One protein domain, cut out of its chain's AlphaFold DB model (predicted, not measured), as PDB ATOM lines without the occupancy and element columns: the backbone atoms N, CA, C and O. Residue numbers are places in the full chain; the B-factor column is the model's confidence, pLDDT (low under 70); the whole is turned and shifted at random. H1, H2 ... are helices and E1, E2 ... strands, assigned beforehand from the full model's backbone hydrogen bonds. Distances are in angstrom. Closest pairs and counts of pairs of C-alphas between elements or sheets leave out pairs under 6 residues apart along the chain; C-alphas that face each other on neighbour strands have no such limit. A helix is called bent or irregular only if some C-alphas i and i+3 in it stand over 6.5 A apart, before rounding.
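What this domain is: This is residues 101 to 123 and 273 to 403 of the 698 residues of the protein "A_deaminase domain-containing protein" of Planoprotostelium fungivorum (UniProt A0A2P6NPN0). Four parallel strands form a sheet curled like part of a barrel, and H2, H3 and H4 wrap round its outer, convex side. The small hairpin of E3 and E4 sits past the ends of E2 and H2, while H1 lies beyond H2 at one edge and H5 lies beside H4 at the other. The printed part has 154 residues, with five named helices and six named strands in the order E1 H1 H2 E2 E3 E4 H3 E5 H4 E6 H5, a mixed class of helices and strands. The curled sheet runs E1, E2, E5, E6, all parallel, and E3 and E4 are antiparallel. The whole is compact, with a radius of gyration of the C-alphas of 16.3 A and spans of 43 by 39 by 33 A.

How they stand to each other: E1, residues 103 to 109, is an edge strand, parallel to E2, residues 292 to 300, with N 105 and O 294 2.8 A apart, within hydrogen-bond range. H1, residues 116 to 123, is not on the sheet; it is near H2, residues 273 to 289. H2 is on the sheet at a height of 11.2 A, and on the local plane it runs slantwise to E2, only just, at 31 degrees. E3, residues 305 to 307, and E4, residues 313 to 316, form a hairpin, with N 306 and O 315 2.8 A apart. H3, residues 317 to 330, touches H2 at a steep tilt of 41 degrees, the same way; the closest C-alphas are those of Lys 277 and Ile 323, 6.2 A apart. E5, residues 339 to 347, is an inner strand parallel to E2, with N 343 and O 297 2.8 A apart. H4, residues 352 to 368, is over E5 and E6, residues 373 to 379, at a height of 9.8 A, and runs along the strands at 3 degrees to E5 on the local plane. E5 and E6 are parallel, with N 377 and O 344 2.8 A apart. E5, H4 and E6 make a strand-helix-strand unit, two parallel neighbour strands joined through a helix, with a right-handed crossover. H3 and H4 on one face of the sheet make two layers, helices over strands. H5, residues 388 to 400, touches H4 the same way at a shallow tilt of 33 degrees, only just short of steep; the closest C-alphas are those of Arg 356 and Glu 394, 5.8 A apart. Every O i to N i+4 pair is within hydrogen-bond range in H1, H3 and H4, against 11 of 13 in H2 and 7 of 9 in H5.

Where its parts are: E1 begins at C-alpha 103 (33.028, -35.090, 6.067) and is 17.6 A long. H1 is 10.5 A long, H2 25.1 A, E2 22.0 A, E3 6.8 A and E4 8.3 A. H2 is irregular, only just: C-alphas 274 and 277 are 6.7 A apart. H3 is 19.8 A long, E5 25.8 A, H4 24.3 A and E6 16.5 A. H5, 16.4 A long, is irregular, with C-alphas 390 and 393 8.2 A apart, and ends at C-alpha 400 (29.773, -23.822, -25.367).

The domain as a whole: The two C-alphas farthest apart are those of Thr 121 and Ile 403, 46.4 A. Residues 124 to 272 are not printed, and C-alphas 123 and 273 are 12.8 A apart across this cut, which lies between H1 and H2. Of the links that are printed whole, none is long. The mean pLDDT of the printed part is 90.6, and residues 400 to 403 are under 70.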
ATOM      1  N   PRO A 101      32.126 -37.760  12.525       79.12
ATOM      2  CA  PRO A 101      32.777 -37.032  11.437       79.12
ATOM      3  C   PRO A 101      31.926 -37.061  10.163       79.12
ATOM      4  O   PRO A 101      31.816 -38.090   9.500       79.12
ATOM      5  N   LYS A 102      31.331 -35.919   9.806       82.94
ATOM      6  CA  LYS A 102      30.346 -35.802   8.711       82.94
ATOM      7  C   LYS A 102      30.989 -35.590   7.343       82.94
ATOM      8  O   LYS A 102      30.318 -35.704   6.322       82.94
ATOM      9  N   GLY A 103      32.285 -35.279   7.308       87.88
ATOM     10  CA  GLY A 103      33.028 -35.090   6.067       87.88
ATOM     11  C   GLY A 103      32.673 -33.770   5.389       87.88
ATOM     12  O   GLY A 103      33.198 -32.726   5.770       87.88
ATOM     13  N   CYS A 104      31.808 -33.805   4.378       89.75
ATOM     14  CA  CYS A 104      31.562 -32.674   3.482       89.75
ATOM     15  C   CYS A 104      30.112 -32.174   3.553       89.75
ATOM     16  O   CYS A 104      29.177 -32.965   3.474       89.75
ATOM     17  N   LEU A 105      29.914 -30.852   3.589       88.56
ATOM     18  CA  LEU A 105      28.613 -30.207   3.413       88.56
ATOM     19  C   LEU A 105      28.515 -29.615   2.002       88.56
ATOM     20  O   LEU A 105      28.927 -28.488   1.728       88.56
ATOM     21  N   LEU A 106      27.980 -30.425   1.089       93.56
ATOM     22  CA  LEU A 106      27.975 -30.159  -0.352       93.56
ATOM     23  C   LEU A 106      26.693 -29.501  -0.862       93.56
ATOM     24  O   LEU A 106      26.524 -29.425  -2.073       93.56
ATOM     25  N   HIS A 107      25.785 -29.050   0.008       92.62
ATOM     26  CA  HIS A 107      24.609 -28.258  -0.362       92.62
ATOM     27  C   HIS A 107      24.261 -27.275   0.756       92.62
ATOM     28  O   HIS A 107      23.615 -27.636   1.736       92.62
ATOM     29  N   LEU A 108      24.705 -26.029   0.610       92.25
ATOM     30  CA  LEU A 108      24.516 -24.989   1.615       92.25
ATOM     31  C   LEU A 108      24.341 -23.629   0.943       92.25
ATOM     32  O   LEU A 108      25.227 -23.184   0.217       92.25
ATOM     33  N   HIS A 109      23.226 -22.948   1.205       94.44
ATOM     34  CA  HIS A 109      23.055 -21.555   0.795       94.44
ATOM     35  C   HIS A 109      23.780 -20.633   1.766       94.44
ATOM     36  O   HIS A 109      23.510 -20.658   2.965       94.44
ATOM     37  N   PHE A 110      24.682 -19.814   1.227       93.19
ATOM     38  CA  PHE A 110      25.607 -19.012   2.019       93.19
ATOM     39  C   PHE A 110      24.883 -18.102   3.015       93.19
ATOM     40  O   PHE A 110      25.179 -18.175   4.200       93.19
ATOM     41  N   ASP A 111      23.878 -17.342   2.567       88.19
ATOM     42  CA  ASP A 111      23.189 -16.324   3.376       88.19
ATOM     43  C   ASP A 111      22.485 -16.881   4.630       88.19
ATOM     44  O   ASP A 111      22.300 -16.152   5.603       88.19
ATOM     45  N   GLY A 112      22.097 -18.161   4.624       88.19
ATOM     46  CA  GLY A 112      21.346 -18.815   5.705       88.19
ATOM     47  C   GLY A 112      22.163 -19.810   6.530       88.19
ATOM     48  O   GLY A 112      21.579 -20.684   7.164       88.19
ATOM     49  N   SER A 113      23.493 -19.736   6.467       90.75
ATOM     50  CA  SER A 113      24.382 -20.782   6.985       90.75
ATOM     51  C   SER A 113      25.000 -20.497   8.359       90.75
ATOM     52  O   SER A 113      25.601 -21.391   8.954       90.75
ATOM     53  N   VAL A 114      24.873 -19.270   8.868       90.94
ATOM     54  CA  VAL A 114      25.320 -18.875  10.214       90.94
ATOM     55  C   VAL A 114      24.113 -18.802  11.159       90.94
ATOM     56  O   VAL A 114      23.076 -18.266  10.756       90.94
ATOM     57  N   PRO A 115      24.226 -19.285  12.415       89.12
ATOM     58  CA  PRO A 115      23.166 -19.158  13.415       89.12
ATOM     59  C   PRO A 115      22.660 -17.718  13.560       89.12
ATOM     60  O   PRO A 115      23.438 -16.765  13.664       89.12
ATOM     61  N   THR A 116      21.340 -17.550  13.597       90.88
ATOM     62  CA  THR A 116      20.707 -16.228  13.464       90.88
ATOM     63  C   THR A 116      21.046 -15.306  14.637       90.88
ATOM     64  O   THR A 116      21.262 -14.109  14.438       90.88
ATOM     65  N   HIS A 117      21.139 -15.834  15.860       89.25
ATOM     66  CA  HIS A 117      21.480 -15.035  17.039       89.25
ATOM     67  C   HIS A 117      22.852 -14.355  16.924       89.25
ATOM     68  O   HIS A 117      22.981 -13.210  17.352       89.25
ATOM     69  N   ARG A 118      23.847 -15.000  16.289       90.25
ATOM     70  CA  ARG A 118      25.171 -14.401  16.040       90.25
ATOM     71  C   ARG A 118      25.067 -13.194  15.121       90.25
ATOM     72  O   ARG A 118      25.599 -12.134  15.444       90.25
ATOM     73  N   LEU A 119      24.335 -13.343  14.018       91.38
ATOM     74  CA  LEU A 119      24.104 -12.258  13.063       91.38
ATOM     75  C   LEU A 119      23.388 -11.083  13.722       91.38
ATOM     76  O   LEU A 119      23.765  -9.935  13.496       91.38
ATOM     77  N   LEU A 120      22.393 -11.357  14.568       92.50
ATOM     78  CA  LEU A 120      21.701 -10.320  15.326       92.50
ATOM     79  C   LEU A 120      22.663  -9.577  16.253       92.50
ATOM     80  O   LEU A 120      22.669  -8.352  16.230       92.50
ATOM     81  N   THR A 121      23.510 -10.277  17.012       92.50
ATOM     82  CA  THR A 121      24.516  -9.627  17.866       92.50
ATOM     83  C   THR A 121      25.404  -8.681  17.058       92.50
ATOM     84  O   THR A 121      25.529  -7.518  17.425       92.50
ATOM     85  N   TRP A 122      25.940  -9.120  15.915       92.75
ATOM     86  CA  TRP A 122      26.795  -8.271  15.072       92.75
ATOM     87  C   TRP A 122      26.033  -7.074  14.495       92.75
ATOM     88  O   TRP A 122      26.561  -5.970  14.429       92.75
ATOM     89  N   THR A 123      24.767  -7.276  14.133       93.44
ATOM     90  CA  THR A 123      23.892  -6.215  13.615       93.44
ATOM     91  C   THR A 123      23.643  -5.124  14.662       93.44
ATOM     92  O   THR A 123      23.561  -3.954  14.310       93.44
ATOM     93  N   GLY A 273      30.126  -5.670   3.582       87.81
ATOM     94  CA  GLY A 273      31.473  -6.185   3.325       87.81
ATOM     95  C   GLY A 273      32.298  -6.454   4.590       87.81
ATOM     96  O   GLY A 273      32.870  -7.543   4.696       87.81
ATOM     97  N   PRO A 274      32.301  -5.557   5.600       87.44
ATOM     98  CA  PRO A 274      32.970  -5.799   6.881       87.44
ATOM     99  C   PRO A 274      32.527  -7.083   7.599       87.44
ATOM    100  O   PRO A 274      33.296  -7.667   8.364       87.44
ATOM    101  N   PHE A 275      31.305  -7.559   7.348       90.69
ATOM    102  CA  PHE A 275      30.786  -8.778   7.959       90.69
ATOM    103  C   PHE A 275      31.155 -10.028   7.175       90.69
ATOM    104  O   PHE A 275      31.239 -11.088   7.788       90.69
ATOM    105  N   LEU A 276      31.433  -9.938   5.870       92.94
ATOM    106  CA  LEU A 276      31.647 -11.108   5.014       92.94
ATOM    107  C   LEU A 276      32.757 -12.020   5.554       92.94
ATOM    108  O   LEU A 276      32.550 -13.218   5.745       92.94
ATOM    109  N   LYS A 277      33.913 -11.448   5.912       93.38
ATOM    110  CA  LYS A 277      35.029 -12.207   6.497       93.38
ATOM    111  C   LYS A 277      34.647 -12.875   7.824       93.38
ATOM    112  O   LYS A 277      34.998 -14.032   8.057       93.38
ATOM    113  N   ARG A 278      33.937 -12.148   8.698       92.38
ATOM    114  CA  ARG A 278      33.465 -12.645  10.005       92.38
ATOM    115  C   ARG A 278      32.441 -13.768   9.821       92.38
ATOM    116  O   ARG A 278      32.537 -14.784  10.497       92.38
ATOM    117  N   TYR A 279      31.535 -13.611   8.859       94.44
ATOM    118  CA  TYR A 279      30.503 -14.572   8.491       94.44
ATOM    119  C   TYR A 279      31.113 -15.897   8.031       94.44
ATOM    120  O   TYR A 279      30.761 -16.946   8.565       94.44
ATOM    121  N   ILE A 280      32.077 -15.852   7.101       94.69
ATOM    122  CA  ILE A 280      32.762 -17.060   6.619       94.69
ATOM    123  C   ILE A 280      33.457 -17.759   7.792       94.69
ATOM    124  O   ILE A 280      33.272 -18.958   7.976       94.69
ATOM    125  N   LYS A 281      34.210 -17.025   8.625       92.31
ATOM    126  CA  LYS A 281      34.916 -17.617   9.773       92.31
ATOM    127  C   LYS A 281      33.965 -18.260  10.785       92.31
ATOM    128  O   LYS A 281      34.238 -19.377  11.213       92.31
ATOM    129  N   GLU A 282      32.852 -17.611  11.126       92.19
ATOM    130  CA  GLU A 282      31.853 -18.181  12.041       92.19
ATOM    131  C   GLU A 282      31.215 -19.441  11.453       92.19
ATOM    132  O   GLU A 282      31.074 -20.443  12.151       92.19
ATOM    133  N   ASN A 283      30.889 -19.431  10.156       93.19
ATOM    134  CA  ASN A 283      30.375 -20.617   9.482       93.19
ATOM    135  C   ASN A 283      31.389 -21.777   9.524       93.19
ATOM    136  O   ASN A 283      31.012 -22.896   9.865       93.19
ATOM    137  N   LEU A 284      32.674 -21.516   9.246       90.62
ATOM    138  CA  LEU A 284      33.727 -22.532   9.340       90.62
ATOM    139  C   LEU A 284      33.888 -23.063  10.771       90.62
ATOM    140  O   LEU A 284      34.067 -24.263  10.960       90.62
ATOM    141  N   SER A 285      33.810 -22.193  11.782       88.62
ATOM    142  CA  SER A 285      33.850 -22.604  13.189       88.62
ATOM    143  C   SER A 285      32.653 -23.475  13.571       88.62
ATOM    144  O   SER A 285      32.836 -24.484  14.249       88.62
ATOM    145  N   TYR A 286      31.450 -23.137  13.098       86.31
ATOM    146  CA  TYR A 286      30.252 -23.942  13.332       86.31
ATOM    147  C   TYR A 286      30.344 -25.306  12.637       86.31
ATOM    148  O   TYR A 286      30.145 -26.341  13.270       86.31
ATOM    149  N   ALA A 287      30.753 -25.329  11.366       88.19
ATOM    150  CA  ALA A 287      31.004 -26.561  10.623       88.19
ATOM    151  C   ALA A 287      32.036 -27.454  11.334       88.19
ATOM    152  O   ALA A 287      31.801 -28.650  11.499       88.19
ATOM    153  N   ALA A 288      33.129 -26.874  11.839       84.62
ATOM    154  CA  ALA A 288      34.132 -27.607  12.603       84.62
ATOM    155  C   ALA A 288      33.569 -28.185  13.915       84.62
ATOM    156  O   ALA A 288      33.907 -29.316  14.260       84.62
ATOM    157  N   SER A 289      32.689 -27.455  14.620       84.88
ATOM    158  CA  SER A 289      32.013 -27.969  15.825       84.88
ATOM    159  C   SER A 289      31.044 -29.120  15.543       84.88
ATOM    160  O   SER A 289      30.780 -29.921  16.430       84.88
ATOM    161  N   GLU A 290      30.580 -29.243  14.300       83.88
ATOM    162  CA  GLU A 290      29.728 -30.335  13.817       83.88
ATOM    163  C   GLU A 290      30.532 -31.390  13.025       83.88
ATOM    164  O   GLU A 290      29.960 -32.215  12.312       83.88
ATOM    165  N   HIS A 291      31.868 -31.367  13.126       84.88
ATOM    166  CA  HIS A 291      32.784 -32.281  12.437       84.88
ATOM    167  C   HIS A 291      32.598 -32.343  10.905       84.88
ATOM    168  O   HIS A 291      32.705 -33.405  10.280       84.88
ATOM    169  N   ILE A 292      32.329 -31.188  10.292       88.25
ATOM    170  CA  ILE A 292      32.298 -30.965   8.843       88.25
ATOM    171  C   ILE A 292      33.616 -30.301   8.431       88.25
ATOM    172  O   ILE A 292      33.979 -29.235   8.925       88.25
ATOM    173  N   TYR A 293      34.334 -30.925   7.502       89.44
ATOM    174  CA  TYR A 293      35.701 -30.565   7.128       89.44
ATOM    175  C   TYR A 293      35.798 -29.859   5.770       89.44
ATOM    176  O   TYR A 293      36.772 -29.149   5.531       89.44
ATOM    177  N   TYR A 294      34.806 -30.011   4.889       94.62
ATOM    178  CA  TYR A 294      34.748 -29.332   3.589       94.62
ATOM    179  C   TYR A 294      33.341 -28.816   3.286       94.62
ATOM    180  O   TYR A 294      32.361 -29.465   3.649       94.62
ATOM    181  N   GLN A 295      33.227 -27.669   2.615       93.00
ATOM    182  CA  GLN A 295      31.934 -27.060   2.284       93.00
ATOM    183  C   GLN A 295      31.879 -26.531   0.847       93.00
ATOM    184  O   GLN A 295      32.876 -26.048   0.314       93.00
ATOM    185  N   GLU A 296      30.693 -26.555   0.238       96.88
ATOM    186  CA  GLU A 296      30.430 -25.876  -1.038       96.88
ATOM    187  C   GLU A 296      29.289 -24.869  -0.904       96.88
ATOM    188  O   GLU A 296      28.108 -25.231  -0.844       96.88
ATOM    189  N   PHE A 297      29.646 -23.587  -0.881       96.25
ATOM    190  CA  PHE A 297      28.700 -22.497  -0.681       96.25
ATOM    191  C   PHE A 297      27.980 -22.139  -1.978       96.25
ATOM    192  O   PHE A 297      28.611 -21.782  -2.969       96.25
ATOM    193  N   ARG A 298      26.648 -22.153  -1.949       97.50
ATOM    194  CA  ARG A 298      25.796 -21.514  -2.958       97.50
ATOM    195  C   ARG A 298      25.707 -20.042  -2.598       97.50
ATOM    196  O   ARG A 298      24.931 -19.666  -1.713       97.50
ATOM    197  N   VAL A 299      26.543 -19.231  -3.236       96.06
ATOM    198  CA  VAL A 299      26.618 -17.787  -2.989       96.06
ATOM    199  C   VAL A 299      25.777 -17.086  -4.042       96.06
ATOM    200  O   VAL A 299      25.971 -17.291  -5.236       96.06
ATOM    201  N   ASN A 300      24.814 -16.278  -3.606       93.56
ATOM    202  CA  ASN A 300      23.955 -15.537  -4.516       93.56
ATOM    203  C   ASN A 300      24.661 -14.255  -4.977       93.56
ATOM    204  O   ASN A 300      24.935 -13.390  -4.155       93.56
ATOM    205  N   PHE A 301      24.921 -14.128  -6.277       94.25
ATOM    206  CA  PHE A 301      25.596 -12.982  -6.901       94.25
ATOM    207  C   PHE A 301      24.616 -12.004  -7.579       94.25
ATOM    208  O   PHE A 301      25.015 -11.181  -8.397       94.25
ATOM    209  N   LEU A 302      23.317 -12.078  -7.251       89.06
ATOM    210  CA  LEU A 302      22.276 -11.246  -7.869       89.06
ATOM    211  C   LEU A 302      22.532  -9.736  -7.744       89.06
ATOM    212  O   LEU A 302      22.224  -8.992  -8.672       89.06
ATOM    213  N   LEU A 303      23.022  -9.268  -6.592       89.62
ATOM    214  CA  LEU A 303      23.374  -7.857  -6.423       89.62
ATOM    215  C   LEU A 303      24.840  -7.645  -6.817       89.62
ATOM    216  O   LEU A 303      25.681  -8.456  -6.431       89.62
ATOM    217  N   PRO A 304      25.163  -6.553  -7.530       89.25
ATOM    218  CA  PRO A 304      26.508  -6.326  -8.059       89.25
ATOM    219  C   PRO A 304      27.533  -5.944  -6.981       89.25
ATOM    220  O   PRO A 304      28.735  -6.059  -7.210       89.25
ATOM    221  N   THR A 305      27.071  -5.458  -5.824       93.94
ATOM    222  CA  THR A 305      27.923  -4.930  -4.753       93.94
ATOM    223  C   THR A 305      27.312  -5.144  -3.364       93.94
ATOM    224  O   THR A 305      26.089  -5.171  -3.219       93.94
ATOM    225  N   MET A 306      28.165  -5.223  -2.341       94.44
ATOM    226  CA  MET A 306      27.823  -5.060  -0.921       94.44
ATOM    227  C   MET A 306      28.148  -3.635  -0.449       94.44
ATOM    228  O   MET A 306      28.858  -2.890  -1.132       94.44
ATOM    229  N   THR A 307      27.648  -3.269   0.733       94.44
ATOM    230  CA  THR A 307      28.023  -2.007   1.387       94.44
ATOM    231  C   THR A 307      29.415  -2.087   2.020       94.44
ATOM    232  O   THR A 307      29.767  -3.115   2.595       94.44
ATOM    233  N   ASP A 308      30.200  -1.017   1.938       93.62
ATOM    234  CA  ASP A 308      31.479  -0.861   2.649       93.62
ATOM    235  C   ASP A 308      31.294  -0.338   4.085       93.62
ATOM    236  O   ASP A 308      30.169  -0.135   4.547       93.62
ATOM    237  N   GLU A 309      32.394  -0.077   4.798       91.25
ATOM    238  CA  GLU A 309      32.391   0.479   6.159       91.25
ATOM    239  C   GLU A 309      31.757   1.877   6.285       91.25
ATOM    240  O   GLU A 309      31.518   2.353   7.393       91.25
ATOM    241  N   ARG A 310      31.488   2.564   5.168       92.38
ATOM    242  CA  ARG A 310      30.787   3.856   5.137       92.38
ATOM    243  C   ARG A 310      29.314   3.700   4.781       92.38
ATOM    244  O   ARG A 310      28.595   4.701   4.794       92.38
ATOM    245  N   GLY A 311      28.866   2.484   4.484       91.69
ATOM    246  CA  GLY A 311      27.518   2.180   4.025       91.69
ATOM    247  C   GLY A 311      27.285   2.470   2.542       91.69
ATOM    248  O   GLY A 311      26.130   2.556   2.127       91.69
ATOM    249  N   GLU A 312      28.346   2.634   1.747       93.19
ATOM    250  CA  GLU A 312      28.254   2.863   0.302       93.19
ATOM    251  C   GLU A 312      28.346   1.535  -0.462       93.19
ATOM    252  O   GLU A 312      29.122   0.651  -0.111       93.19
ATOM    253  N   ASN A 313      27.558   1.380  -1.529       92.88
ATOM    254  CA  ASN A 313      27.522   0.164  -2.352       92.88
ATOM    255  C   ASN A 313      28.751   0.072  -3.278       92.88
ATOM    256  O   ASN A 313      28.655   0.359  -4.471       92.88
ATOM    257  N   SER A 314      29.910  -0.272  -2.718       94.69
ATOM    258  CA  SER A 314      31.211  -0.216  -3.402       94.69
ATOM    259  C   SER A 314      31.983  -1.539  -3.408       94.69
ATOM    260  O   SER A 314      32.903  -1.692  -4.205       94.69
ATOM    261  N   VAL A 315      31.597  -2.510  -2.575       95.81
ATOM    262  CA  VAL A 315      32.310  -3.788  -2.435       95.81
ATOM    263  C   VAL A 315      31.847  -4.744  -3.537       95.81
ATOM    264  O   VAL A 315      30.758  -5.313  -3.446       95.81
ATOM    265  N   SER A 316      32.646  -4.891  -4.589       96.50
ATOM    266  CA  SER A 316      32.340  -5.634  -5.821       96.50
ATOM    267  C   SER A 316      32.450  -7.156  -5.671       96.50
ATOM    268  O   SER A 316      32.990  -7.656  -4.688       96.50
ATOM    269  N   HIS A 317      31.996  -7.919  -6.674       97.00
ATOM    270  CA  HIS A 317      32.192  -9.377  -6.704       97.00
ATOM    271  C   HIS A 317      33.667  -9.787  -6.636       97.00
ATOM    272  O   HIS A 317      33.975 -10.783  -5.990       97.00
ATOM    273  N   ASP A 318      34.583  -9.025  -7.243       96.88
ATOM    274  CA  ASP A 318      36.021  -9.280  -7.106       96.88
ATOM    275  C   ASP A 318      36.472  -9.128  -5.643       96.88
ATOM    276  O   ASP A 318      37.169 -10.003  -5.136       96.88
ATOM    277  N   ASP A 319      35.990  -8.100  -4.935       96.94
ATOM    278  CA  ASP A 319      36.286  -7.909  -3.508       96.94
ATOM    279  C   ASP A 319      35.714  -9.054  -2.654       96.94
ATOM    280  O   ASP A 319      36.352  -9.504  -1.702       96.94
ATOM    281  N   TRP A 320      34.529  -9.578  -2.999       96.19
ATOM    282  CA  TRP A 320      33.950 -10.733  -2.296       96.19
ATOM    283  C   TRP A 320      34.854 -11.952  -2.456       96.19
ATOM    284  O   TRP A 320      35.166 -12.627  -1.474       96.19
ATOM    285  N   MET A 321      35.278 -12.227  -3.692       97.50
ATOM    286  CA  MET A 321      36.139 -13.361  -4.022       97.50
ATOM    287  C   MET A 321      37.514 -13.239  -3.366       97.50
ATOM    288  O   MET A 321      38.029 -14.241  -2.868       97.50
ATOM    289  N   ASP A 322      38.070 -12.030  -3.286       97.19
ATOM    290  CA  ASP A 322      39.316 -11.762  -2.565       97.19
ATOM    291  C   ASP A 322      39.159 -12.016  -1.059       97.19
ATOM    292  O   ASP A 322      40.039 -12.620  -0.449       97.19
ATOM    293  N   ILE A 323      38.020 -11.652  -0.453       96.75
ATOM    294  CA  ILE A 323      37.728 -11.958   0.958       96.75
ATOM    295  C   ILE A 323      37.594 -13.471   1.186       96.75
ATOM    296  O   ILE A 323      38.148 -13.989   2.159       96.75
ATOM    297  N   PHE A 324      36.895 -14.197   0.307       97.06
ATOM    298  CA  PHE A 324      36.838 -15.661   0.379       97.06
ATOM    299  C   PHE A 324      38.251 -16.260   0.274       97.06
ATOM    300  O   PHE A 324      38.691 -16.992   1.165       97.06
ATOM    301  N   GLN A 325      39.017 -15.890  -0.753       96.19
ATOM    302  CA  GLN A 325      40.382 -16.386  -0.920       96.19
ATOM    303  C   GLN A 325      41.253 -16.066   0.305       96.19
ATOM    304  O   GLN A 325      41.916 -16.958   0.828       96.19
ATOM    305  N   GLN A 326      41.159 -14.848   0.844       95.81
ATOM    306  CA  GLN A 326      41.867 -14.445   2.055       95.81
ATOM    307  C   GLN A 326      41.520 -15.335   3.255       95.81
ATOM    308  O   GLN A 326      42.416 -15.723   4.002       95.81
ATOM    309  N   VAL A 327      40.244 -15.664   3.480       95.12
ATOM    310  CA  VAL A 327      39.866 -16.564   4.584       95.12
ATOM    311  C   VAL A 327      40.432 -17.965   4.363       95.12
ATOM    312  O   VAL A 327      40.912 -18.570   5.317       95.12
ATOM    313  N   LEU A 328      40.411 -18.470   3.127       93.25
ATOM    314  CA  LEU A 328      40.972 -19.783   2.805       93.25
ATOM    315  C   LEU A 328      42.494 -19.823   3.029       93.25
ATOM    316  O   LEU A 328      43.002 -20.812   3.552       93.25
ATOM    317  N   ASP A 329      43.200 -18.744   2.696       91.94
ATOM    318  CA  ASP A 329      44.649 -18.618   2.885       91.94
ATOM    319  C   ASP A 329      45.027 -18.451   4.371       91.94
ATOM    320  O   ASP A 329      46.029 -18.996   4.833       91.94
ATOM    321  N   GLU A 330      44.209 -17.726   5.144       92.94
ATOM    322  CA  GLU A 330      44.387 -17.535   6.592       92.94
ATOM    323  C   GLU A 330      44.004 -18.771   7.424       92.94
ATOM    324  O   GLU A 330      44.385 -18.866   8.594       92.94
ATOM    325  N   THR A 331      43.232 -19.705   6.863       87.00
ATOM    326  CA  THR A 331      42.802 -20.938   7.531       87.00
ATOM    327  C   THR A 331      43.515 -22.140   6.901       87.00
ATOM    328  O   THR A 331      42.999 -22.744   5.961       87.00
ATOM    329  N   PRO A 332      44.710 -22.521   7.398       78.69
ATOM    330  CA  PRO A 332      45.478 -23.608   6.805       78.69
ATOM    331  C   PRO A 332      44.696 -24.920   6.859       78.69
ATOM    332  O   PRO A 332      43.979 -25.200   7.822       78.69
ATOM    333  N   ARG A 333      44.872 -25.757   5.834       82.06
ATOM    334  CA  ARG A 333      44.282 -27.098   5.820       82.06
ATOM    335  C   ARG A 333      44.850 -27.932   6.967       82.06
ATOM    336  O   ARG A 333      46.061 -28.005   7.160       82.06
ATOM    337  N   THR A 334      43.969 -28.579   7.715       80.25
ATOM    338  CA  THR A 334      44.295 -29.450   8.847       80.25
ATOM    339  C   THR A 334      43.476 -30.739   8.775       80.25
ATOM    340  O   THR A 334      42.648 -30.921   7.885       80.25
ATOM    341  N   LYS A 335      43.652 -31.640   9.751       72.50
ATOM    342  CA  LYS A 335      42.801 -32.834   9.881       72.50
ATOM    343  C   LYS A 335      41.314 -32.505  10.078       72.50
ATOM    344  O   LYS A 335      40.485 -33.342   9.751       72.50
ATOM    345  N   ILE A 336      41.002 -31.309  10.582       75.12
ATOM    346  CA  ILE A 336      39.640 -30.851  10.893       75.12
ATOM    347  C   ILE A 336      39.170 -29.709   9.974       75.12
ATOM    348  O   ILE A 336      38.135 -29.103  10.229       75.12
ATOM    349  N   PHE A 337      39.925 -29.396   8.913       86.12
ATOM    350  CA  PHE A 337      39.534 -28.423   7.890       86.12
ATOM    351  C   PHE A 337      40.251 -28.701   6.562       86.12
ATOM    352  O   PHE A 337      41.470 -28.578   6.469       86.12
ATOM    353  N   TRP A 338      39.508 -29.060   5.522       88.81
ATOM    354  CA  TRP A 338      40.030 -29.411   4.197       88.81
ATOM    355  C   TRP A 338      39.894 -28.265   3.185       88.81
ATOM    356  O   TRP A 338      40.653 -28.212   2.215       88.81
ATOM    357  N   GLY A 339      38.972 -27.327   3.415       91.50
ATOM    358  CA  GLY A 339      38.755 -26.144   2.576       91.50
ATOM    359  C   GLY A 339      37.283 -25.915   2.247       91.50
ATOM    360  O   GLY A 339      36.398 -26.549   2.815       91.50
ATOM    361  N   TYR A 340      37.016 -25.020   1.300       96.00
ATOM    362  CA  TYR A 340      35.685 -24.845   0.723       96.00
ATOM    363  C   TYR A 340      35.772 -24.359  -0.727       96.00
ATOM    364  O   TYR A 340      36.830 -23.906  -1.176       96.00
ATOM    365  N   LYS A 341      34.654 -24.447  -1.450       97.44
ATOM    366  CA  LYS A 341      34.476 -23.867  -2.788       97.44
ATOM    367  C   LYS A 341      33.145 -23.127  -2.906       97.44
ATOM    368  O   LYS A 341      32.285 -23.217  -2.030       97.44
ATOM    369  N   ILE A 342      33.001 -22.378  -3.991       97.88
ATOM    370  CA  ILE A 342      31.847 -21.540  -4.300       97.88
ATOM    371  C   ILE A 342      31.147 -22.080  -5.545       97.88
ATOM    372  O   ILE A 342      31.755 -22.264  -6.600       97.88
ATOM    373  N   ILE A 343      29.842 -22.273  -5.427       98.06
ATOM    374  CA  ILE A 343      28.928 -22.411  -6.551       98.06
ATOM    375  C   ILE A 343      28.284 -21.044  -6.752       98.06
ATOM    376  O   ILE A 343      27.630 -20.515  -5.849       98.06
ATOM    377  N   PHE A 344      28.512 -20.458  -7.924       97.69
ATOM    378  CA  PHE A 344      27.937 -19.174  -8.296       97.69
ATOM    379  C   PHE A 344      26.432 -19.345  -8.481       97.69
ATOM    380  O   PHE A 344      25.998 -20.122  -9.329       97.69
ATOM    381  N   CYS A 345      25.626 -18.613  -7.721       96.69
ATOM    382  CA  CYS A 345      24.178 -18.681  -7.837       96.69
ATOM    383  C   CYS A 345      23.583 -17.376  -8.343       96.69
ATOM    384  O   CYS A 345      23.954 -16.288  -7.904       96.69
ATOM    385  N   THR A 346      22.566 -17.506  -9.186       94.62
ATOM    386  CA  THR A 346      21.606 -16.436  -9.473       94.62
ATOM    387  C   THR A 346      20.186 -16.930  -9.204       94.62
ATOM    388  O   THR A 346      19.974 -18.121  -8.958       94.62
ATOM    389  N   ILE A 347      19.191 -16.040  -9.202       92.88
ATOM    390  CA  ILE A 347      17.800 -16.446  -8.960       92.88
ATOM    391  C   ILE A 347      17.115 -16.836 -10.271       92.88
ATOM    392  O   ILE A 347      17.216 -16.138 -11.273       92.88
ATOM    393  N   ARG A 348      16.349 -17.924 -10.265       94.25
ATOM    394  CA  ARG A 348      15.689 -18.457 -11.473       94.25
ATOM    395  C   ARG A 348      14.499 -17.636 -11.990       94.25
ATOM    396  O   ARG A 348      13.874 -18.013 -12.976       94.25
ATOM    397  N   SER A 349      14.119 -16.566 -11.293       92.75
ATOM    398  CA  SER A 349      13.019 -15.671 -11.678       92.75
ATOM    399  C   SER A 349      13.481 -14.441 -12.466       92.75
ATOM    400  O   SER A 349      12.662 -13.565 -12.727       92.75
ATOM    401  N   ILE A 350      14.777 -14.329 -12.779       94.19
ATOM    402  CA  ILE A 350      15.307 -13.262 -13.640       94.19
ATOM    403  C   ILE A 350      14.982 -13.510 -15.114       94.19
ATOM    404  O   ILE A 350      14.691 -14.635 -15.520       94.19
ATOM    405  N   ASP A 351      15.074 -12.459 -15.923       95.62
ATOM    406  CA  ASP A 351      14.974 -12.580 -17.374       95.62
ATOM    407  C   ASP A 351      16.242 -13.187 -18.011       95.62
ATOM    408  O   ASP A 351      17.261 -13.441 -17.361       95.62
ATOM    409  N   ARG A 352      16.168 -13.458 -19.318       95.50
ATOM    410  CA  ARG A 352      17.256 -14.088 -20.076       95.50
ATOM    411  C   ARG A 352      18.511 -13.213 -20.175       95.50
ATOM    412  O   ARG A 352      19.615 -13.756 -20.176       95.50
ATOM    413  N   ASP A 353      18.368 -11.890 -20.210       94.50
ATOM    414  CA  ASP A 353      19.502 -10.965 -20.330       94.50
ATOM    415  C   ASP A 353      20.305 -10.918 -19.025       94.50
ATOM    416  O   ASP A 353      21.540 -10.996 -19.025       94.50
ATOM    417  N   MET A 354      19.605 -10.883 -17.890       94.75
ATOM    418  CA  MET A 354      20.207 -11.013 -16.567       94.75
ATOM    419  C   MET A 354      20.842 -12.393 -16.362       94.75
ATOM    420  O   MET A 354      21.916 -12.484 -15.761       94.75
ATOM    421  N   MET A 355      20.224 -13.467 -16.872       95.81
ATOM    422  CA  MET A 355      20.798 -14.817 -16.822       95.81
ATOM    423  C   MET A 355      22.110 -14.894 -17.604       95.81
ATOM    424  O   MET A 355      23.118 -15.364 -17.079       95.81
ATOM    425  N   ARG A 356      22.122 -14.361 -18.830       93.44
ATOM    426  CA  ARG A 356      23.317 -14.285 -19.675       93.44
ATOM    427  C   ARG A 356      24.435 -13.500 -18.999       93.44
ATOM    428  O   ARG A 356      25.562 -13.979 -18.937       93.44
ATOM    429  N   SER A 357      24.102 -12.345 -18.427       93.31
ATOM    430  CA  SER A 357      25.055 -11.515 -17.682       93.31
ATOM    431  C   SER A 357      25.616 -12.256 -16.461       93.31
ATOM    432  O   SER A 357      26.818 -12.224 -16.221       93.31
ATOM    433  N   SER A 358      24.766 -12.986 -15.729       95.69
ATOM    434  CA  SER A 358      25.172 -13.801 -14.573       95.69
ATOM    435  C   SER A 358      26.117 -14.942 -14.977       95.69
ATOM    436  O   SER A 358      27.094 -15.224 -14.289       95.69
ATOM    437  N   MET A 359      25.838 -15.603 -16.102       94.25
ATOM    438  CA  MET A 359      26.663 -16.679 -16.657       94.25
ATOM    439  C   MET A 359      28.020 -16.172 -17.162       94.25
ATOM    440  O   MET A 359      29.047 -16.804 -16.909       94.25
ATOM    441  N   ASP A 360      28.041 -15.020 -17.835       90.62
ATOM    442  CA  ASP A 360      29.279 -14.382 -18.288       90.62
ATOM    443  C   ASP A 360      30.143 -13.934 -17.101       90.62
ATOM    444  O   ASP A 360      31.356 -14.155 -17.104       90.62
ATOM    445  N   GLU A 361      29.519 -13.404 -16.049       94.75
ATOM    446  CA  GLU A 361      30.202 -13.052 -14.805       94.75
ATOM    447  C   GLU A 361      30.760 -14.285 -14.082       94.75
ATOM    448  O   GLU A 361      31.919 -14.292 -13.663       94.75
ATOM    449  N   CYS A 362      29.996 -15.380 -14.020       95.75
ATOM    450  CA  CYS A 362      30.478 -16.650 -13.484       95.75
ATOM    451  C   CYS A 362      31.711 -17.161 -14.246       95.75
ATOM    452  O   CYS A 362      32.667 -17.618 -13.619       95.75
ATOM    453  N   ILE A 363      31.717 -17.088 -15.584       89.62
ATOM    454  CA  ILE A 363      32.887 -17.466 -16.395       89.62
ATOM    455  C   ILE A 363      34.068 -16.551 -16.070       89.62
ATOM    456  O   ILE A 363      35.168 -17.045 -15.824       89.62
ATOM    457  N   ARG A 364      33.851 -15.231 -16.024       93.56
ATOM    458  CA  ARG A 364      34.900 -14.249 -15.714       93.56
ATOM    459  C   ARG A 364      35.552 -14.535 -14.362       93.56
ATOM    460  O   ARG A 364      36.779 -14.617 -14.279       93.56
ATOM    461  N   LEU A 365      34.748 -14.733 -13.321       95.38
ATOM    462  CA  LEU A 365      35.245 -15.041 -11.983       95.38
ATOM    463  C   LEU A 365      35.891 -16.429 -11.920       95.38
ATOM    464  O   LEU A 365      36.907 -16.579 -11.253       95.38
ATOM    465  N   LYS A 366      35.381 -17.437 -12.643       92.50
ATOM    466  CA  LYS A 366      36.006 -18.770 -12.712       92.50
ATOM    467  C   LYS A 366      37.388 -18.705 -13.359       92.50
ATOM    468  O   LYS A 366      38.296 -19.382 -12.892       92.50
ATOM    469  N   LEU A 367      37.565 -17.885 -14.393       85.00
ATOM    470  CA  LEU A 367      38.869 -17.679 -15.030       85.00
ATOM    471  C   LEU A 367      39.859 -16.978 -14.090       85.00
ATOM    472  O   LEU A 367      41.035 -17.334 -14.072       85.00
ATOM    473  N   LYS A 368      39.391 -16.012 -13.289       91.06
ATOM    474  CA  LYS A 368      40.233 -15.285 -12.326       91.06
ATOM    475  C   LYS A 368      40.529 -16.097 -11.055       91.06
ATOM    476  O   LYS A 368      41.642 -16.033 -10.540       91.06
ATOM    477  N   TYR A 369      39.570 -16.896 -10.585       93.38
ATOM    478  CA  TYR A 369      39.635 -17.697  -9.355       93.38
ATOM    479  C   TYR A 369      39.349 -19.190  -9.639       93.38
ATOM    480  O   TYR A 369      38.375 -19.758  -9.121       93.38
ATOM    481  N   PRO A 370      40.191 -19.873 -10.440       86.38
ATOM    482  CA  PRO A 370      39.902 -21.211 -10.974       86.38
ATOM    483  C   PRO A 370      39.743 -22.291  -9.905       86.38
ATOM    484  O   PRO A 370      39.012 -23.262 -10.113       86.38
ATOM    485  N   ASN A 371      40.375 -22.114  -8.747       87.94
ATOM    486  CA  ASN A 371      40.319 -23.071  -7.647       87.94
ATOM    487  C   ASN A 371      39.156 -22.831  -6.680       87.94
ATOM    488  O   ASN A 371      38.842 -23.739  -5.906       87.94
ATOM    489  N   LEU A 372      38.520 -21.658  -6.737       93.56
ATOM    490  CA  LEU A 372      37.494 -21.249  -5.783       93.56
ATOM    491  C   LEU A 372      36.080 -21.475  -6.328       93.56
ATOM    492  O   LEU A 372      35.249 -22.011  -5.604       93.56
ATOM    493  N   ILE A 373      35.814 -21.168  -7.604       95.06
ATOM    494  CA  ILE A 373      34.514 -21.469  -8.230       95.06
ATOM    495  C   ILE A 373      34.487 -22.919  -8.734       95.06
ATOM    496  O   ILE A 373      35.312 -23.296  -9.568       95.06
ATOM    497  N   CYS A 374      33.539 -23.739  -8.272       93.38
ATOM    498  CA  CYS A 374      33.331 -25.115  -8.755       93.38
ATOM    499  C   CYS A 374      32.088 -25.308  -9.625       93.38
ATOM    500  O   CYS A 374      31.995 -26.335 -10.289       93.38
ATOM    501  N   GLY A 375      31.164 -24.347  -9.678       92.56
ATOM    502  CA  GLY A 375      29.950 -24.513 -10.474       92.56
ATOM    503  C   GLY A 375      29.082 -23.268 -10.575       92.56
ATOM    504  O   GLY A 375      29.420 -22.213 -10.038       92.56
ATOM    505  N   PHE A 376      27.948 -23.433 -11.257       94.94
ATOM    506  CA  PHE A 376      26.882 -22.448 -11.421       94.94
ATOM    507  C   PHE A 376      25.534 -23.099 -11.087       94.94
ATOM    508  O   PHE A 376      25.315 -24.251 -11.458       94.94
ATOM    509  N   ASP A 377      24.639 -22.374 -10.420       96.44
ATOM    510  CA  ASP A 377      23.315 -22.866 -10.026       96.44
ATOM    511  C   ASP A 377      22.238 -21.764 -10.109       96.44
ATOM    512  O   ASP A 377      22.517 -20.565 -10.008       96.44
ATOM    513  N   MET A 378      20.985 -22.174 -10.295       94.50
ATOM    514  CA  MET A 378      19.810 -21.307 -10.353       94.50
ATOM    515  C   MET A 378      18.880 -21.620  -9.188       94.50
ATOM    516  O   MET A 378      18.254 -22.675  -9.131       94.50
ATOM    517  N   VAL A 379      18.734 -20.662  -8.278       93.19
ATOM    518  CA  VAL A 379      18.070 -20.888  -6.990       93.19
ATOM    519  C   VAL A 379      16.733 -20.144  -6.897       93.19
ATOM    520  O   VAL A 379      16.452 -19.216  -7.658       93.19
ATOM    521  N   GLY A 380      15.890 -20.540  -5.945       90.38
ATOM    522  CA  GLY A 380      14.559 -19.964  -5.715       90.38
ATOM    523  C   GLY A 380      13.429 -20.968  -5.951       90.38
ATOM    524  O   GLY A 380      13.679 -22.118  -6.294       90.38
ATOM    525  N   GLN A 381      12.178 -20.536  -5.752       92.62
ATOM    526  CA  GLN A 381      11.022 -21.427  -5.865       92.62
ATOM    527  C   GLN A 381      10.872 -21.951  -7.297       92.62
ATOM    528  O   GLN A 381      10.566 -21.187  -8.212       92.62
ATOM    529  N   GLU A 382      11.045 -23.258  -7.473       89.00
ATOM    530  CA  GLU A 382      11.014 -23.912  -8.782       89.00
ATOM    531  C   GLU A 382       9.644 -23.817  -9.462       89.00
ATOM    532  O   GLU A 382       9.573 -23.340 -10.590       89.00
ATOM    533  N   ASP A 383       8.562 -24.142  -8.746       83.94
ATOM    534  CA  ASP A 383       7.191 -24.172  -9.286       83.94
ATOM    535  C   ASP A 383       6.710 -22.843  -9.894       83.94
ATOM    536  O   ASP A 383       5.832 -22.830 -10.757       83.94
ATOM    537  N   LYS A 384       7.233 -21.711  -9.405       86.81
ATOM    538  CA  LYS A 384       6.864 -20.359  -9.863       86.81
ATOM    539  C   LYS A 384       7.931 -19.689 -10.720       86.81
ATOM    540  O   LYS A 384       7.631 -18.705 -11.393       86.81
ATOM    541  N   GLY A 385       9.170 -20.154 -10.620       89.19
ATOM    542  CA  GLY A 385      10.294 -19.621 -11.367       89.19
ATOM    543  C   GLY A 385      10.274 -20.066 -12.823       89.19
ATOM    544  O   GLY A 385       9.442 -20.867 -13.248       89.19
ATOM    545  N   HIS A 386      11.233 -19.574 -13.602       94.81
ATOM    546  CA  HIS A 386      11.408 -20.085 -14.949       94.81
ATOM    547  C   HIS A 386      11.983 -21.518 -14.909       94.81
ATOM    548  O   HIS A 386      12.859 -21.812 -14.081       94.81
ATOM    549  N   PRO A 387      11.490 -22.442 -15.756       92.19
ATOM    550  CA  PRO A 387      12.095 -23.762 -15.925       92.19
ATOM    551  C   PRO A 387      13.427 -23.648 -16.675       92.19
ATOM    552  O   PRO A 387      13.673 -22.663 -17.365       92.19
ATOM    553  N   LEU A 388      14.267 -24.687 -16.623       90.56
ATOM    554  CA  LEU A 388      15.536 -24.706 -17.369       90.56
ATOM    555  C   LEU A 388      15.340 -24.520 -18.882       90.56
ATOM    556  O   LEU A 388      16.145 -23.856 -19.526       90.56
ATOM    557  N   SER A 389      14.242 -25.039 -19.442       90.50
ATOM    558  CA  SER A 389      13.890 -24.869 -20.860       90.50
ATOM    559  C   SER A 389      13.660 -23.410 -21.257       90.50
ATOM    560  O   SER A 389      13.856 -23.043 -22.411       90.50
ATOM    561  N   TYR A 390      13.301 -22.541 -20.310       93.19
ATOM    562  CA  TYR A 390      13.220 -21.111 -20.575       93.19
ATOM    563  C   TYR A 390      14.600 -20.476 -20.793       93.19
ATOM    564  O   TYR A 390      14.649 -19.419 -21.403       93.19
ATOM    565  N   PHE A 391      15.697 -21.098 -20.356       94.00
ATOM    566  CA  PHE A 391      17.071 -20.607 -20.527       94.00
ATOM    567  C   PHE A 391      17.910 -21.517 -21.436       94.00
ATOM    568  O   PHE A 391      19.131 -21.560 -21.316       94.00
ATOM    569  N   GLU A 392      17.274 -22.303 -22.313       89.81
ATOM    570  CA  GLU A 392      17.962 -23.314 -23.131       89.81
ATOM    571  C   GLU A 392      19.124 -22.735 -23.954       89.81
ATOM    572  O   GLU A 392      20.192 -23.341 -24.032       89.81
ATOM    573  N   GLU A 393      18.936 -21.541 -24.522       82.94
ATOM    574  CA  GLU A 393      19.935 -20.878 -25.354       82.94
ATOM    575  C   GLU A 393      21.093 -20.359 -24.501       82.94
ATOM    576  O   GLU A 393      22.255 -20.590 -24.832       82.94
ATOM    577  N   GLU A 394      20.790 -19.711 -23.376       92.19
ATOM    578  CA  GLU A 394      21.781 -19.202 -22.429       92.19
ATOM    579  C   GLU A 394      22.620 -20.346 -21.845       92.19
ATOM    580  O   GLU A 394      23.849 -20.284 -21.870       92.19
ATOM    581  N   LEU A 395      21.975 -21.431 -21.404       88.12
ATOM    582  CA  LEU A 395      22.638 -22.630 -20.887       88.12
ATOM    583  C   LEU A 395      23.505 -23.299 -21.959       88.12
ATOM    584  O   LEU A 395      24.623 -23.735 -21.671       88.12
ATOM    585  N   TRP A 396      23.020 -23.363 -23.201       78.00
ATOM    586  CA  TRP A 396      23.795 -23.888 -24.321       78.00
ATOM    587  C   TRP A 396      25.026 -23.029 -24.615       78.00
ATOM    588  O   TRP A 396      26.125 -23.564 -24.764       78.00
ATOM    589  N   GLN A 397      24.879 -21.702 -24.655       75.75
ATOM    590  CA  GLN A 397      25.993 -20.773 -24.859       75.75
ATOM    591  C   GLN A 397      27.008 -20.846 -23.713       75.75
ATOM    592  O   GLN A 397      28.209 -20.911 -23.972       75.75
ATOM    593  N   PHE A 398      26.543 -20.896 -22.463       82.06
ATOM    594  CA  PHE A 398      27.382 -21.063 -21.277       82.06
ATOM    595  C   PHE A 398      28.190 -22.360 -21.343       82.06
ATOM    596  O   PHE A 398      29.408 -22.328 -21.181       82.06
ATOM    597  N   LYS A 399      27.548 -23.480 -21.703       76.25
ATOM    598  CA  LYS A 399      28.232 -24.758 -21.938       76.25
ATOM    599  C   LYS A 399      29.229 -24.670 -23.096       76.25
ATOM    600  O   LYS A 399      30.334 -25.182 -22.968       76.25
ATOM    601  N   ARG A 400      28.880 -24.002 -24.205       66.94
ATOM    602  CA  ARG A 400      29.773 -23.822 -25.367       66.94
ATOM    603  C   ARG A 400      31.044 -23.046 -25.041       66.94
ATOM    604  O   ARG A 400      32.102 -23.386 -25.556       66.94
ATOM    605  N   LYS A 401      30.947 -22.026 -24.187       67.00
ATOM    606  CA  LYS A 401      32.103 -21.243 -23.722       67.00
ATOM    607  C   LYS A 401      33.028 -22.038 -22.782       67.00
ATOM    608  O   LYS A 401      34.111 -21.556 -22.473       67.00
ATOM    609  N   GLN A 402      32.612 -23.231 -22.347       61.81
ATOM    610  CA  GLN A 402      33.337 -24.120 -21.432       61.81
ATOM    611  C   GLN A 402      33.857 -25.410 -22.104       61.81
ATOM    612  O   GLN A 402      34.238 -26.330 -21.387       61.81
ATOM    613  N   ILE A 403      33.832 -25.537 -23.441       53.31
ATOM    614  CA  ILE A 403      34.097 -26.826 -24.117       53.31
ATOM    615  C   ILE A 403      35.581 -27.217 -24.059       53.31
ATOM    616  O   ILE A 403      36.386 -26.867 -24.915       53.31
TER     617      ILE A 403